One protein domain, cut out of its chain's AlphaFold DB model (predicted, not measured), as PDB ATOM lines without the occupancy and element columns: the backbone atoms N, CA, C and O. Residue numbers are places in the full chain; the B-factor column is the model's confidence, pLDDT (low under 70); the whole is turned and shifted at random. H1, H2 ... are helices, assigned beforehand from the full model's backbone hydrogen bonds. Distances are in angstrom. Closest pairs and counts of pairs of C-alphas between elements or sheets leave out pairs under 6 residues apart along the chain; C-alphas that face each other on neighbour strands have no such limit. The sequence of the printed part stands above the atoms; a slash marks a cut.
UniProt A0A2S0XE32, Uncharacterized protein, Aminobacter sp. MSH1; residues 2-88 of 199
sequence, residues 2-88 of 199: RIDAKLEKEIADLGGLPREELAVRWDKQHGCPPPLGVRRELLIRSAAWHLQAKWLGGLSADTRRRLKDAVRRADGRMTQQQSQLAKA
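AT A GLANCE: This is residues 2 to 88 of the 199 residues of an uncharacterized protein of Aminobacter sp. MSH1 (UniProt A0A2S0XE32). A small body of three helices, with H1 and H2 each packed on H3, has one long helix, H4, as an arm: its residues 61 to 66 and 68 to 88 stick out freely. H1 lies nearly antiparallel beside H3, while H2 packs slantwise on the first part of H3, residues 40 to 47. The printed part has 87 residues with four named helices, H1, H2, H3 and H4 in chain order, and no named strand; the class is all helix. The whole is extended, with a radius of gyration of the C-alphas of 21.9 A, and spans 68 by 35 by 14 A, an outline that is only just flat; the arm makes much of the length.

IN THESE COORDINATES: Find C-alpha 3 at (32.632, 45.937, -11.193); from there H1, residues 3 to 14, runs 17.2 A from first to last C-alpha. After residues 15 to 18 look for H2, residues 19 to 30, which is 16.0 A long. Next comes H3, residues 40 to 56, 23.8 A long, beginning at C-alpha 40 at (57.444, 37.541, -9.197). Last is H4, residues 61 to 88, the longest helix with 28 residues and 40.9 A; it ends at C-alpha 88 at (12.247, 11.450, -49.705).

HOW THE PARTS SIT: Start at Ile 11 of H1 and look across to Ala 48 of H3: these are the closest C-alphas of the two helices, 5.5 A apart, and the helices touch. H1 and H3 run opposite ways at a shallow tilt of 18 degrees. H2 and H3 touch too, H3 with residues 40 to 47 alone; their closest C-alphas are those of Arg 19 and Arg 40, 5.5 A apart. H2 and H3 run the same way at a steep tilt of 44 degrees. H1 and H2 are apart, but only just, with their closest C-alphas 8.1 A apart. H4 is apart from H1, H2 and H3. Along the backbones of H2, H3 and H4, every O i to N i+4 pair is within hydrogen-bond range; in H1, 7 of 8 are.

THE WHOLE: The two C-alphas farthest apart are those of Gly 16 and Ala 88, at 69.1 A. Without the stretches that stand free, residues 60 to 66 and 68 to 88, the body has 59 residues and spans 38 by 31 by 14 A. The printed part has no cut, and no link is long: H1 to H2 and H3 to H4 are tight links, and H2 to H3 is a short one of 9 residues. The mean pLDDT of the printed part is 84.5; look for values under 70 at residues 2 to 3, 57, 85 and 87 to 88 of this model.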
ATOM      1  N   ARG A   2      30.417  49.437 -11.312       57.16
ATOM      2  CA  ARG A   2      30.921  49.151  -9.942       57.16
ATOM      3  C   ARG A   2      31.791  47.884  -9.891       57.16
ATOM      4  O   ARG A   2      32.362  47.561  -8.858       57.16
ATOM      5  N   ILE A   3      31.860  47.170 -11.014       64.50
ATOM      6  CA  ILE A   3      32.632  45.937 -11.193       64.50
ATOM      7  C   ILE A   3      34.122  46.272 -11.340       64.50
ATOM      8  O   ILE A   3      34.961  45.571 -10.783       64.50
ATOM      9  N   ASP A   4      34.420  47.401 -11.980       76.81
ATOM     10  CA  ASP A   4      35.783  47.837 -12.285       76.81
ATOM     11  C   ASP A   4      36.563  48.181 -11.006       76.81
ATOM     12  O   ASP A   4      37.644  47.647 -10.796       76.81
ATOM     13  N   ALA A   5      35.959  48.909 -10.059       82.44
ATOM     14  CA  ALA A   5      36.602  49.253  -8.783       82.44
ATOM     15  C   ALA A   5      36.923  48.030  -7.896       82.44
ATOM     16  O   ALA A   5      37.911  48.020  -7.161       82.44
ATOM     17  N   LYS A   6      36.091  46.976  -7.946       84.88
ATOM     18  CA  LYS A   6      36.373  45.717  -7.237       84.88
ATOM     19  C   LYS A   6      37.515  44.955  -7.917       84.88
ATOM     20  O   LYS A   6      38.389  44.447  -7.222       84.88
ATOM     21  N   LEU A   7      37.512  44.901  -9.249       85.75
ATOM     22  CA  LEU A   7      38.561  44.260 -10.040       85.75
ATOM     23  C   LEU A   7      39.916  44.963  -9.860       85.75
ATOM     24  O   LEU A   7      40.921  44.294  -9.652       85.75
ATOM     25  N   GLU A   8      39.941  46.294  -9.889       86.00
ATOM     26  CA  GLU A   8      41.143  47.104  -9.665       86.00
ATOM     27  C   GLU A   8      41.746  46.852  -8.285       86.00
ATOM     28  O   GLU A   8      42.954  46.640  -8.175       86.00
ATOM     29  N   LYS A   9      40.907  46.787  -7.245       89.62
ATOM     30  CA  LYS A   9      41.349  46.424  -5.896       89.62
ATOM     31  C   LYS A   9      41.946  45.015  -5.859       89.62
ATOM     32  O   LYS A   9      43.045  44.839  -5.352       89.62
ATOM     33  N   GLU A  10      41.265  44.030  -6.446       88.25
ATOM     34  CA  GLU A  10      41.765  42.649  -6.497       88.25
ATOM     35  C   GLU A  10      43.091  42.529  -7.271       88.25
ATOM     36  O   GLU A  10      43.931  41.705  -6.911       88.25
ATOM     37  N   ILE A  11      43.310  43.340  -8.314       89.06
ATOM     38  CA  ILE A  11      44.582  43.400  -9.051       89.06
ATOM     39  C   ILE A  11      45.669  44.086  -8.215       89.06
ATOM     40  O   ILE A  11      46.807  43.619  -8.209       89.06
ATOM     41  N   ALA A  12      45.335  45.160  -7.497       91.81
ATOM     42  CA  ALA A  12      46.270  45.853  -6.614       91.81
ATOM     43  C   ALA A  12      46.743  44.949  -5.464       91.81
ATOM     44  O   ALA A  12      47.940  44.903  -5.173       91.81
ATOM     45  N   ASP A  13      45.835  44.160  -4.882       92.19
ATOM     46  CA  ASP A  13      46.146  43.217  -3.805       92.19
ATOM     47  C   ASP A  13      47.201  42.180  -4.248       92.19
ATOM     48  O   ASP A  13      48.086  41.831  -3.462       92.19
ATOM     49  N   LEU A  14      47.208  41.759  -5.528       90.12
ATOM     50  CA  LEU A  14      48.231  40.854  -6.090       90.12
ATOM     51  C   LEU A  14      49.661  41.389  -5.959       90.12
ATOM     52  O   LEU A  14      50.598  40.600  -5.829       90.12
ATOM     53  N   GLY A  15      49.834  42.712  -5.973       90.12
ATOM     54  CA  GLY A  15      51.129  43.362  -5.790       90.12
ATOM     55  C   GLY A  15      51.714  43.178  -4.386       90.12
ATOM     56  O   GLY A  15      52.932  43.263  -4.221       90.12
ATOM     57  N   GLY A  16      50.878  42.881  -3.385       89.75
ATOM     58  CA  GLY A  16      51.292  42.616  -2.005       89.75
ATOM     59  C   GLY A  16      51.652  41.155  -1.729       89.75
ATOM     60  O   GLY A  16      52.388  40.877  -0.787       89.75
ATOM     61  N   LEU A  17      51.199  40.219  -2.569       91.06
ATOM     62  CA  LEU A  17      51.373  38.788  -2.321       91.06
ATOM     63  C   LEU A  17      52.837  38.324  -2.478       91.06
ATOM     64  O   LEU A  17      53.532  38.740  -3.424       91.06
ATOM     65  N   PRO A  18      53.325  37.439  -1.588       92.75
ATOM     66  CA  PRO A  18      54.644  36.837  -1.717       92.75
ATOM     67  C   PRO A  18      54.692  35.870  -2.908       92.75
ATOM     68  O   PRO A  18      53.679  35.379  -3.411       92.75
ATOM     69  N   ARG A  19      55.908  35.588  -3.390       89.62
ATOM     70  CA  ARG A  19      56.131  34.756  -4.588       89.62
ATOM     71  C   ARG A  19      55.554  33.344  -4.448       89.62
ATOM     72  O   ARG A  19      55.090  32.796  -5.441       89.62
ATOM     73  N   GLU A  20      55.597  32.776  -3.248       88.75
ATOM     74  CA  GLU A  20      55.107  31.424  -2.966       88.75
ATOM     75  C   GLU A  20      53.592  31.325  -3.149       88.75
ATOM     76  O   GLU A  20      53.113  30.449  -3.863       88.75
ATOM     77  N   GLU A  21      52.836  32.287  -2.625       90.06
ATOM     78  CA  GLU A  21      51.382  32.331  -2.805       90.06
ATOM     79  C   GLU A  21      50.986  32.552  -4.270       90.06
ATOM     80  O   GLU A  21      50.037  31.947  -4.774       90.06
ATOM     81  N   LEU A  22      51.754  33.366  -4.998       91.12
ATOM     82  CA  LEU A  22      51.574  33.531  -6.440       91.12
ATOM     83  C   LEU A  22      51.895  32.242  -7.215       91.12
ATOM     84  O   LEU A  22      51.249  31.968  -8.224       91.12
ATOM     85  N   ALA A  23      52.854  31.439  -6.746       88.50
ATOM     86  CA  ALA A  23      53.191  30.145  -7.333       88.50
ATOM     87  C   ALA A  23      52.096  29.100  -7.084       88.50
ATOM     88  O   ALA A  23      51.715  28.396  -8.014       88.50
ATOM     89  N   VAL A  24      51.526  29.053  -5.875       90.38
ATOM     90  CA  VAL A  24      50.358  28.211  -5.559       90.38
ATOM     91  C   VAL A  24      49.163  28.606  -6.425       90.38
ATOM     92  O   VAL A  24      48.455  27.758  -6.962       90.38
ATOM     93  N   ARG A  25      48.937  29.911  -6.608       90.00
ATOM     94  CA  ARG A  25      47.852  30.408  -7.460       90.00
ATOM     95  C   ARG A  25      48.081  30.087  -8.936       90.00
ATOM     96  O   ARG A  25      47.120  29.784  -9.639       90.00
ATOM     97  N   TRP A  26      49.331  30.134  -9.392       90.69
ATOM     98  CA  TRP A  26      49.726  29.689 -10.726       90.69
ATOM     99  C   TRP A  26      49.449  28.196 -10.914       90.69
ATOM    100  O   TRP A  26      48.792  27.828 -11.884       90.69
ATOM    101  N   ASP A  27      49.879  27.358  -9.973       91.06
ATOM    102  CA  ASP A  27      49.658  25.910 -10.006       91.06
ATOM    103  C   ASP A  27      48.165  25.564 -10.011       91.06
ATOM    104  O   ASP A  27      47.696  24.826 -10.870       91.06
ATOM    105  N   LYS A  28      47.369  26.225  -9.165       90.19
ATOM    106  CA  LYS A  28      45.907  26.081  -9.162       90.19
ATOM    107  C   LYS A  28      45.259  26.431 -10.507       90.19
ATOM    108  O   LYS A  28      44.246  25.835 -10.864       90.19
ATOM    109  N   GLN A  29      45.791  27.421 -11.221       84.94
ATOM    110  CA  GLN A  29      45.212  27.913 -12.473       84.94
ATOM    111  C   GLN A  29      45.684  27.123 -13.702       84.94
ATOM    112  O   GLN A  29      44.926  26.972 -14.659       84.94
ATOM    113  N   HIS A  30      46.930  26.647 -13.691       83.50
ATOM    114  CA  HIS A  30      47.580  26.010 -14.837       83.50
ATOM    115  C   HIS A  30      47.823  24.504 -14.660       83.50
ATOM    116  O   HIS A  30      48.186  23.840 -15.629       83.50
ATOM    117  N   GLY A  31      47.606  23.959 -13.461       87.06
ATOM    118  CA  GLY A  31      47.836  22.554 -13.115       87.06
ATOM    119  C   GLY A  31      49.311  22.154 -13.069       87.06
ATOM    120  O   GLY A  31      49.622  20.964 -13.084       87.06
ATOM    121  N   CYS A  32      50.221  23.129 -13.094       85.38
ATOM    122  CA  CYS A  32      51.653  22.896 -13.038       85.38
ATOM    123  C   CYS A  32      52.363  24.016 -12.276       85.38
ATOM    124  O   CYS A  32      51.970  25.184 -12.391       85.38
ATOM    125  N   PRO A  33      53.455  23.706 -11.556       86.25
ATOM    126  CA  PRO A  33      54.228  24.725 -10.870       86.25
ATOM    127  C   PRO A  33      54.872  25.674 -11.890       86.25
ATOM    128  O   PRO A  33      55.242  25.256 -12.995       86.25
ATOM    129  N   PRO A  34      55.038  26.963 -11.547       87.94
ATOM    130  CA  PRO A  34      55.693  27.903 -12.440       87.94
ATOM    131  C   PRO A  34      57.137  27.456 -12.719       87.94
ATOM    132  O   PRO A  34      57.823  26.990 -11.803       87.94
ATOM    133  N   PRO A  35      57.634  27.616 -13.960       85.75
ATOM    134  CA  PRO A  35      58.987  27.208 -14.299       85.75
ATOM    135  C   PRO A  35      60.027  27.926 -13.431       85.75
ATOM    136  O   PRO A  35      59.881  29.097 -13.054       85.75
ATOM    137  N   LEU A  36      61.098  27.201 -13.110       72.88
ATOM    138  CA  LEU A  36      62.182  27.694 -12.267       72.88
ATOM    139  C   LEU A  36      62.785  28.963 -12.891       72.88
ATOM    140  O   LEU A  36      63.147  28.987 -14.063       72.88
ATOM    141  N   GLY A  37      62.861  30.037 -12.103       82.94
ATOM    142  CA  GLY A  37      63.386  31.334 -12.550       82.94
ATOM    143  C   GLY A  37      62.338  32.342 -13.034       82.94
ATOM    144  O   GLY A  37      62.692  33.487 -13.319       82.94
ATOM    145  N   VAL A  38      61.046  31.988 -13.059       88.00
ATOM    146  CA  VAL A  38      59.994  32.988 -13.294       88.00
ATOM    147  C   VAL A  38      60.014  34.045 -12.189       88.00
ATOM    148  O   VAL A  38      59.924  33.744 -10.992       88.00
ATOM    149  N   ARG A  39      60.134  35.306 -12.618       92.19
ATOM    150  CA  ARG A  39      60.135  36.483 -11.747       92.19
ATOM    151  C   ARG A  39      58.739  36.719 -11.171       92.19
ATOM    152  O   ARG A  39      57.742  36.539 -11.865       92.19
ATOM    153  N   ARG A  40      58.684  37.205  -9.925       93.69
ATOM    154  CA  ARG A  40      57.444  37.541  -9.197       93.69
ATOM    155  C   ARG A  40      56.483  38.393 -10.030       93.69
ATOM    156  O   ARG A  40      55.300  38.092 -10.098       93.69
ATOM    157  N   GLU A  41      57.022  39.384 -10.726       92.88
ATOM    158  CA  GLU A  41      56.271  40.291 -11.593       92.88
ATOM    159  C   GLU A  41      55.466  39.569 -12.687       92.88
ATOM    160  O   GLU A  41      54.333  39.939 -12.989       92.88
ATOM    161  N   LEU A  42      56.017  38.497 -13.266       91.25
ATOM    162  CA  LEU A  42      55.309  37.723 -14.283       91.25
ATOM    163  C   LEU A  42      54.160  36.912 -13.672       91.25
ATOM    164  O   LEU A  42      53.118  36.761 -14.303       91.25
ATOM    165  N   LEU A  43      54.325  36.428 -12.436       92.38
ATOM    166  CA  LEU A  43      53.256  35.733 -11.718       92.38
ATOM    167  C   LEU A  43      52.110  36.690 -11.370       92.38
ATOM    168  O   LEU A  43      50.951  36.323 -11.541       92.38
ATOM    169  N   ILE A  44      52.431  37.923 -10.959       93.38
ATOM    170  CA  ILE A  44      51.442  38.986 -10.717       93.38
ATOM    171  C   ILE A  44      50.662  39.270 -12.001       93.38
ATOM    172  O   ILE A  44      49.435  39.228 -11.990       93.38
ATOM    173  N   ARG A  45      51.353  39.488 -13.129       91.62
ATOM    174  CA  ARG A  45      50.696  39.751 -14.420       91.62
ATOM    175  C   ARG A  45      49.848  38.585 -14.904       91.62
ATOM    176  O   ARG A  45      48.757  38.817 -15.410       91.62
ATOM    177  N   SER A  46      50.314  37.350 -14.728       91.44
ATOM    178  CA  SER A  46      49.526  36.160 -15.054       91.44
ATOM    179  C   SER A  46      48.250  36.105 -14.209       91.44
ATOM    180  O   SER A  46      47.150  36.027 -14.750       91.44
ATOM    181  N   ALA A  47      48.369  36.247 -12.886       90.31
ATOM    182  CA  ALA A  47      47.221  36.244 -11.983       90.31
ATOM    183  C   ALA A  47      46.235  37.392 -12.276       90.31
ATOM    184  O   ALA A  47      45.021  37.170 -12.267       90.31
ATOM    185  N   ALA A  48      46.739  38.590 -12.584       91.75
ATOM    186  CA  ALA A  48      45.931  39.743 -12.971       91.75
ATOM    187  C   ALA A  48      45.195  39.493 -14.291       91.75
ATOM    188  O   ALA A  48      43.994  39.740 -14.371       91.75
ATOM    189  N   TRP A  49      45.874  38.924 -15.291       89.56
ATOM    190  CA  TRP A  49      45.258  38.559 -16.564       89.56
ATOM    191  C   TRP A  49      44.121  37.553 -16.378       89.56
ATOM    192  O   TRP A  49      43.054  37.730 -16.955       89.56
ATOM    193  N   HIS A  50      44.291  36.533 -15.529       88.31
ATOM    194  CA  HIS A  50      43.221  35.565 -15.251       88.31
ATOM    195  C   HIS A  50      42.020  36.203 -14.546       88.31
ATOM    196  O   HIS A  50      40.879  35.872 -14.870       88.31
ATOM    197  N   LEU A  51      42.248  37.139 -13.616       88.00
ATOM    198  CA  LEU A  51      41.166  37.930 -13.019       88.00
ATOM    199  C   LEU A  51      40.453  38.756 -14.095       88.00
ATOM    200  O   LEU A  51      39.238  38.653 -14.248       88.00
ATOM    201  N   GLN A  52      41.197  39.502 -14.902       86.62
ATOM    202  CA  GLN A  52      40.637  40.297 -15.990       86.62
ATOM    203  C   GLN A  52      39.858  39.428 -16.983       86.62
ATOM    204  O   GLN A  52      38.732  39.762 -17.322       86.62
ATOM    205  N   ALA A  53      40.382  38.276 -17.394       85.31
ATOM    206  CA  ALA A  53      39.710  37.359 -18.308       85.31
ATOM    207  C   ALA A  53      38.429  36.761 -17.703       85.31
ATOM    208  O   ALA A  53      37.429  36.609 -18.400       85.31
ATOM    209  N   LYS A  54      38.410  36.474 -16.398       82.62
ATOM    210  CA  LYS A  54      37.212  35.976 -15.708       82.62
ATOM    211  C   LYS A  54      36.085  37.011 -15.669       82.62
ATOM    212  O   LYS A  54      34.917  36.642 -15.781       82.62
ATOM    213  N   TRP A  55      36.427  38.285 -15.487       81.62
ATOM    214  CA  TRP A  55      35.455  39.368 -15.322       81.62
ATOM    215  C   TRP A  55      35.079  40.051 -16.649       81.62
ATOM    216  O   TRP A  55      33.904  40.323 -16.885       81.62
ATOM    217  N   LEU A  56      36.058  40.292 -17.523       74.62
ATOM    218  CA  LEU A  56      35.927  41.022 -18.791       74.62
ATOM    219  C   LEU A  56      35.948  40.106 -20.023       74.62
ATOM    220  O   LEU A  56      35.429  40.477 -21.069       74.62
ATOM    221  N   GLY A  57      36.532  38.909 -19.921       68.31
ATOM    222  CA  GLY A  57      36.760  37.997 -21.053       68.31
ATOM    223  C   GLY A  57      35.538  37.189 -21.502       68.31
ATOM    224  O   GLY A  57      35.664  36.277 -22.316       68.31
ATOM    225  N   GLY A  58      34.346  37.504 -20.994       71.94
ATOM    226  CA  GLY A  58      33.099  36.920 -21.477       71.94
ATOM    227  C   GLY A  58      32.519  37.699 -22.656       71.94
ATOM    228  O   GLY A  58      32.508  38.926 -22.659       71.94
ATOM    229  N   LEU A  59      31.924  36.987 -23.622       72.38
ATOM    230  CA  LEU A  59      30.993  37.604 -24.574       72.38
ATOM    231  C   LEU A  59      29.919  38.372 -23.790       72.38
ATOM    232  O   LEU A  59      29.404  37.840 -22.794       72.38
ATOM    233  N   SER A  60      29.571  39.582 -24.249       73.19
ATOM    234  CA  SER A  60      28.497  40.380 -23.648       73.19
ATOM    235  C   SER A  60      27.214  39.548 -23.542       73.19
ATOM    236  O   SER A  60      27.017  38.578 -24.284       73.19
ATOM    237  N   ALA A  61      26.324  39.903 -22.615       70.56
ATOM    238  CA  ALA A  61      25.059  39.186 -22.459       70.56
ATOM    239  C   ALA A  61      24.266  39.132 -23.780       70.56
ATOM    240  O   ALA A  61      23.706  38.086 -24.114       70.56
ATOM    241  N   ASP A  62      24.301  40.218 -24.559       77.81
ATOM    242  CA  ASP A  62      23.695  40.293 -25.889       77.81
ATOM    243  C   ASP A  62      24.393  39.364 -26.893       77.81
ATOM    244  O   ASP A  62      23.741  38.534 -27.525       77.81
ATOM    245  N   THR A  63      25.726  39.396 -26.971       85.56
ATOM    246  CA  THR A  63      26.493  38.525 -27.876       85.56
ATOM    247  C   THR A  63      26.290  37.044 -27.542       85.56
ATOM    248  O   THR A  63      26.140  36.212 -28.436       85.56
ATOM    249  N   ARG A  64      26.203  36.696 -26.254       82.62
ATOM    250  CA  ARG A  64      25.907  35.333 -25.790       82.62
ATOM    251  C   ARG A  64      24.482  34.903 -26.138       82.62
ATOM    252  O   ARG A  64      24.276  33.753 -26.520       82.62
ATOM    253  N   ARG A  65      23.502  35.807 -26.018       83.75
ATOM    254  CA  ARG A  65      22.110  35.561 -26.422       83.75
ATOM    255  C   ARG A  65      22.016  35.337 -27.928       83.75
ATOM    256  O   ARG A  65      21.474  34.323 -28.352       83.75
ATOM    257  N   ARG A  66      22.640  36.213 -28.716       91.94
ATOM    258  CA  ARG A  66      22.726  36.100 -30.177       91.94
ATOM    259  C   ARG A  66      23.353  34.782 -30.620       91.94
ATOM    260  O   ARG A  66      22.827  34.146 -31.529       91.94
ATOM    261  N   LEU A  67      24.427  34.348 -29.958       93.81
ATOM    262  CA  LEU A  67      25.070  33.066 -30.246       93.81
ATOM    263  C   LEU A  67      24.145  31.883 -29.917       93.81
ATOM    264  O   LEU A  67      23.984  30.994 -30.748       93.81
ATOM    265  N   LYS A  68      23.474  31.896 -28.756       92.31
ATOM    266  CA  LYS A  68      22.478  30.867 -28.400       92.31
ATOM    267  C   LYS A  68      21.326  30.802 -29.404       92.31
ATOM    268  O   LYS A  68      20.934  29.713 -29.811       92.31
ATOM    269  N   ASP A  69      20.809  31.951 -29.830       92.56
ATOM    270  CA  ASP A  69      19.732  32.013 -30.818       92.56
ATOM    271  C   ASP A  69      20.198  31.501 -32.189       92.56
ATOM    272  O   ASP A  69      19.453  30.808 -32.877       92.56
ATOM    273  N   ALA A  70      21.439  31.797 -32.587       94.38
ATOM    274  CA  ALA A  70      22.028  31.278 -33.819       94.38
ATOM    275  C   ALA A  70      22.182  29.749 -33.796       94.38
ATOM    276  O   ALA A  70      21.841  29.105 -34.787       94.38
ATOM    277  N   VAL A  71      22.613  29.178 -32.666       95.69
ATOM    278  CA  VAL A  71      22.708  27.720 -32.470       95.69
ATOM    279  C   VAL A  71      21.331  27.069 -32.587       95.69
ATOM    280  O   VAL A  71      21.154  26.201 -33.433       95.69
ATOM    281  N   ARG A  72      20.304  27.574 -31.885       91.25
ATOM    282  CA  ARG A  72      18.931  27.029 -31.986       91.25
ATOM    283  C   ARG A  72      18.387  27.054 -33.419       91.25
ATOM    284  O   ARG A  72      17.699  26.127 -33.839       91.25
ATOM    285  N   ARG A  73      18.692  28.107 -34.187       87.44
ATOM    286  CA  ARG A  73      18.317  28.197 -35.611       87.44
ATOM    287  C   ARG A  73      19.102  27.225 -36.492       87.44
ATOM    288  O   ARG A  73      18.596  26.822 -37.536       87.44
ATOM    289  N   ALA A  74      20.350  26.917 -36.153       90.06
ATOM    290  CA  ALA A  74      21.131  25.904 -36.858       90.06
ATOM    291  C   ALA A  74      20.578  24.503 -36.564       90.06
ATOM    292  O   ALA A  74      20.288  23.775 -37.509       90.06
ATOM    293  N   ASP A  75      20.303  24.194 -35.295       89.94
ATOM    294  CA  ASP A  75      19.724  22.917 -34.863       89.94
ATOM    295  C   ASP A  75      18.371  22.662 -35.540       89.94
ATOM    296  O   ASP A  75      18.154  21.607 -36.131       89.94
ATOM    297  N   GLY A  76      17.490  23.671 -35.563       83.75
ATOM    298  CA  GLY A  76      16.197  23.570 -36.248       83.75
ATOM    299  C   GLY A  76      16.323  23.314 -37.755       83.75
ATOM    300  O   GLY A  76      15.567  22.514 -38.305       83.75
ATOM    301  N   ARG A  77      17.305  23.934 -38.426       82.19
ATOM    302  CA  ARG A  77      17.597  23.673 -39.849       82.19
ATOM    303  C   ARG A  77      18.135  22.257 -40.067       82.19
ATOM    304  O   ARG A  77      17.740  21.613 -41.036       82.19
ATOM    305  N   MET A  78      18.970  21.750 -39.158       72.88
ATOM    306  CA  MET A  78      19.494  20.382 -39.228       72.88
ATOM    307  C   MET A  78      18.382  19.332 -39.063       72.88
ATOM    308  O   MET A  78      18.320  18.384 -39.844       72.88
ATOM    309  N   THR A  79      17.453  19.525 -38.119       81.25
ATOM    310  CA  THR A  79      16.290  18.636 -37.924       81.25
ATOM    311  C   THR A  79      15.334  18.661 -39.123       81.25
ATOM    312  O   THR A  79      14.830  17.620 -39.559       81.25
ATOM    313  N   GLN A  80      15.101  19.839 -39.710       75.12
ATOM    314  CA  GLN A  80      14.302  19.970 -40.932       75.12
ATOM    315  C   GLN A  80      14.945  19.247 -42.123       75.12
ATOM    316  O   GLN A  80      14.246  18.567 -42.868       75.12
ATOM    317  N   GLN A  81      16.267  19.314 -42.282       75.81
ATOM    318  CA  GLN A  81      16.949  18.620 -43.372       75.81
ATOM    319  C   GLN A  81      16.924  17.092 -43.205       75.81
ATOM    320  O   GLN A  81      16.675  16.382 -44.176       75.81
ATOM    321  N   GLN A  82      17.084  16.573 -41.981       72.75
ATOM    322  CA  GLN A  82      16.956  15.132 -41.703       72.75
ATOM    323  C   GLN A  82      15.541  14.601 -41.975       72.75
ATOM    324  O   GLN A  82      15.389  13.547 -42.589       72.75
ATOM    325  N   SER A  83      14.501  15.338 -41.572       72.31
ATOM    326  CA  SER A  83      13.108  14.946 -41.843       72.31
ATOM    327  C   SER A  83      12.745  15.004 -43.332       72.31
ATOM    328  O   SER A  83      12.033  14.126 -43.816       72.31
ATOM    329  N   GLN A  84      13.264  15.982 -44.084       75.31
ATOM    330  CA  GLN A  84      13.086  16.048 -45.540       75.31
ATOM    331  C   GLN A  84      13.778  14.885 -46.262       75.31
ATOM    332  O   GLN A  84      13.173  14.281 -47.146       75.31
ATOM    333  N   LEU A  85      15.001  14.528 -45.850       67.31
ATOM    334  CA  LEU A  85      15.716  13.361 -46.378       67.31
ATOM    335  C   LEU A  85      14.960  12.060 -46.075       67.31
ATOM    336  O   LEU A  85      14.746  11.262 -46.981       67.31
ATOM    337  N   ALA A  86      14.462  11.885 -44.846       70.62
ATOM    338  CA  ALA A  86      13.670  10.714 -44.462       70.62
ATOM    339  C   ALA A  86      12.343  10.602 -45.240       70.62
ATOM    340  O   ALA A  86      11.939   9.505 -45.622       70.62
ATOM    341  N   LYS A  87      11.677  11.732 -45.521       65.94
ATOM    342  CA  LYS A  87      10.441  11.771 -46.320       65.94
ATOM    343  C   LYS A  87      10.690  11.435 -47.796       65.94
ATOM    344  O   LYS A  87       9.832  10.826 -48.425       65.94
ATOM    345  N   ALA A  88      11.854  11.790 -48.337       61.97
ATOM    346  CA  ALA A  88      12.247  11.450 -49.705       61.97
ATOM    347  C   ALA A  88      12.638   9.965 -49.881       61.97
ATOM    348  O   ALA A  88      12.667   9.477 -51.005       61.97
TER     349      ALA A  88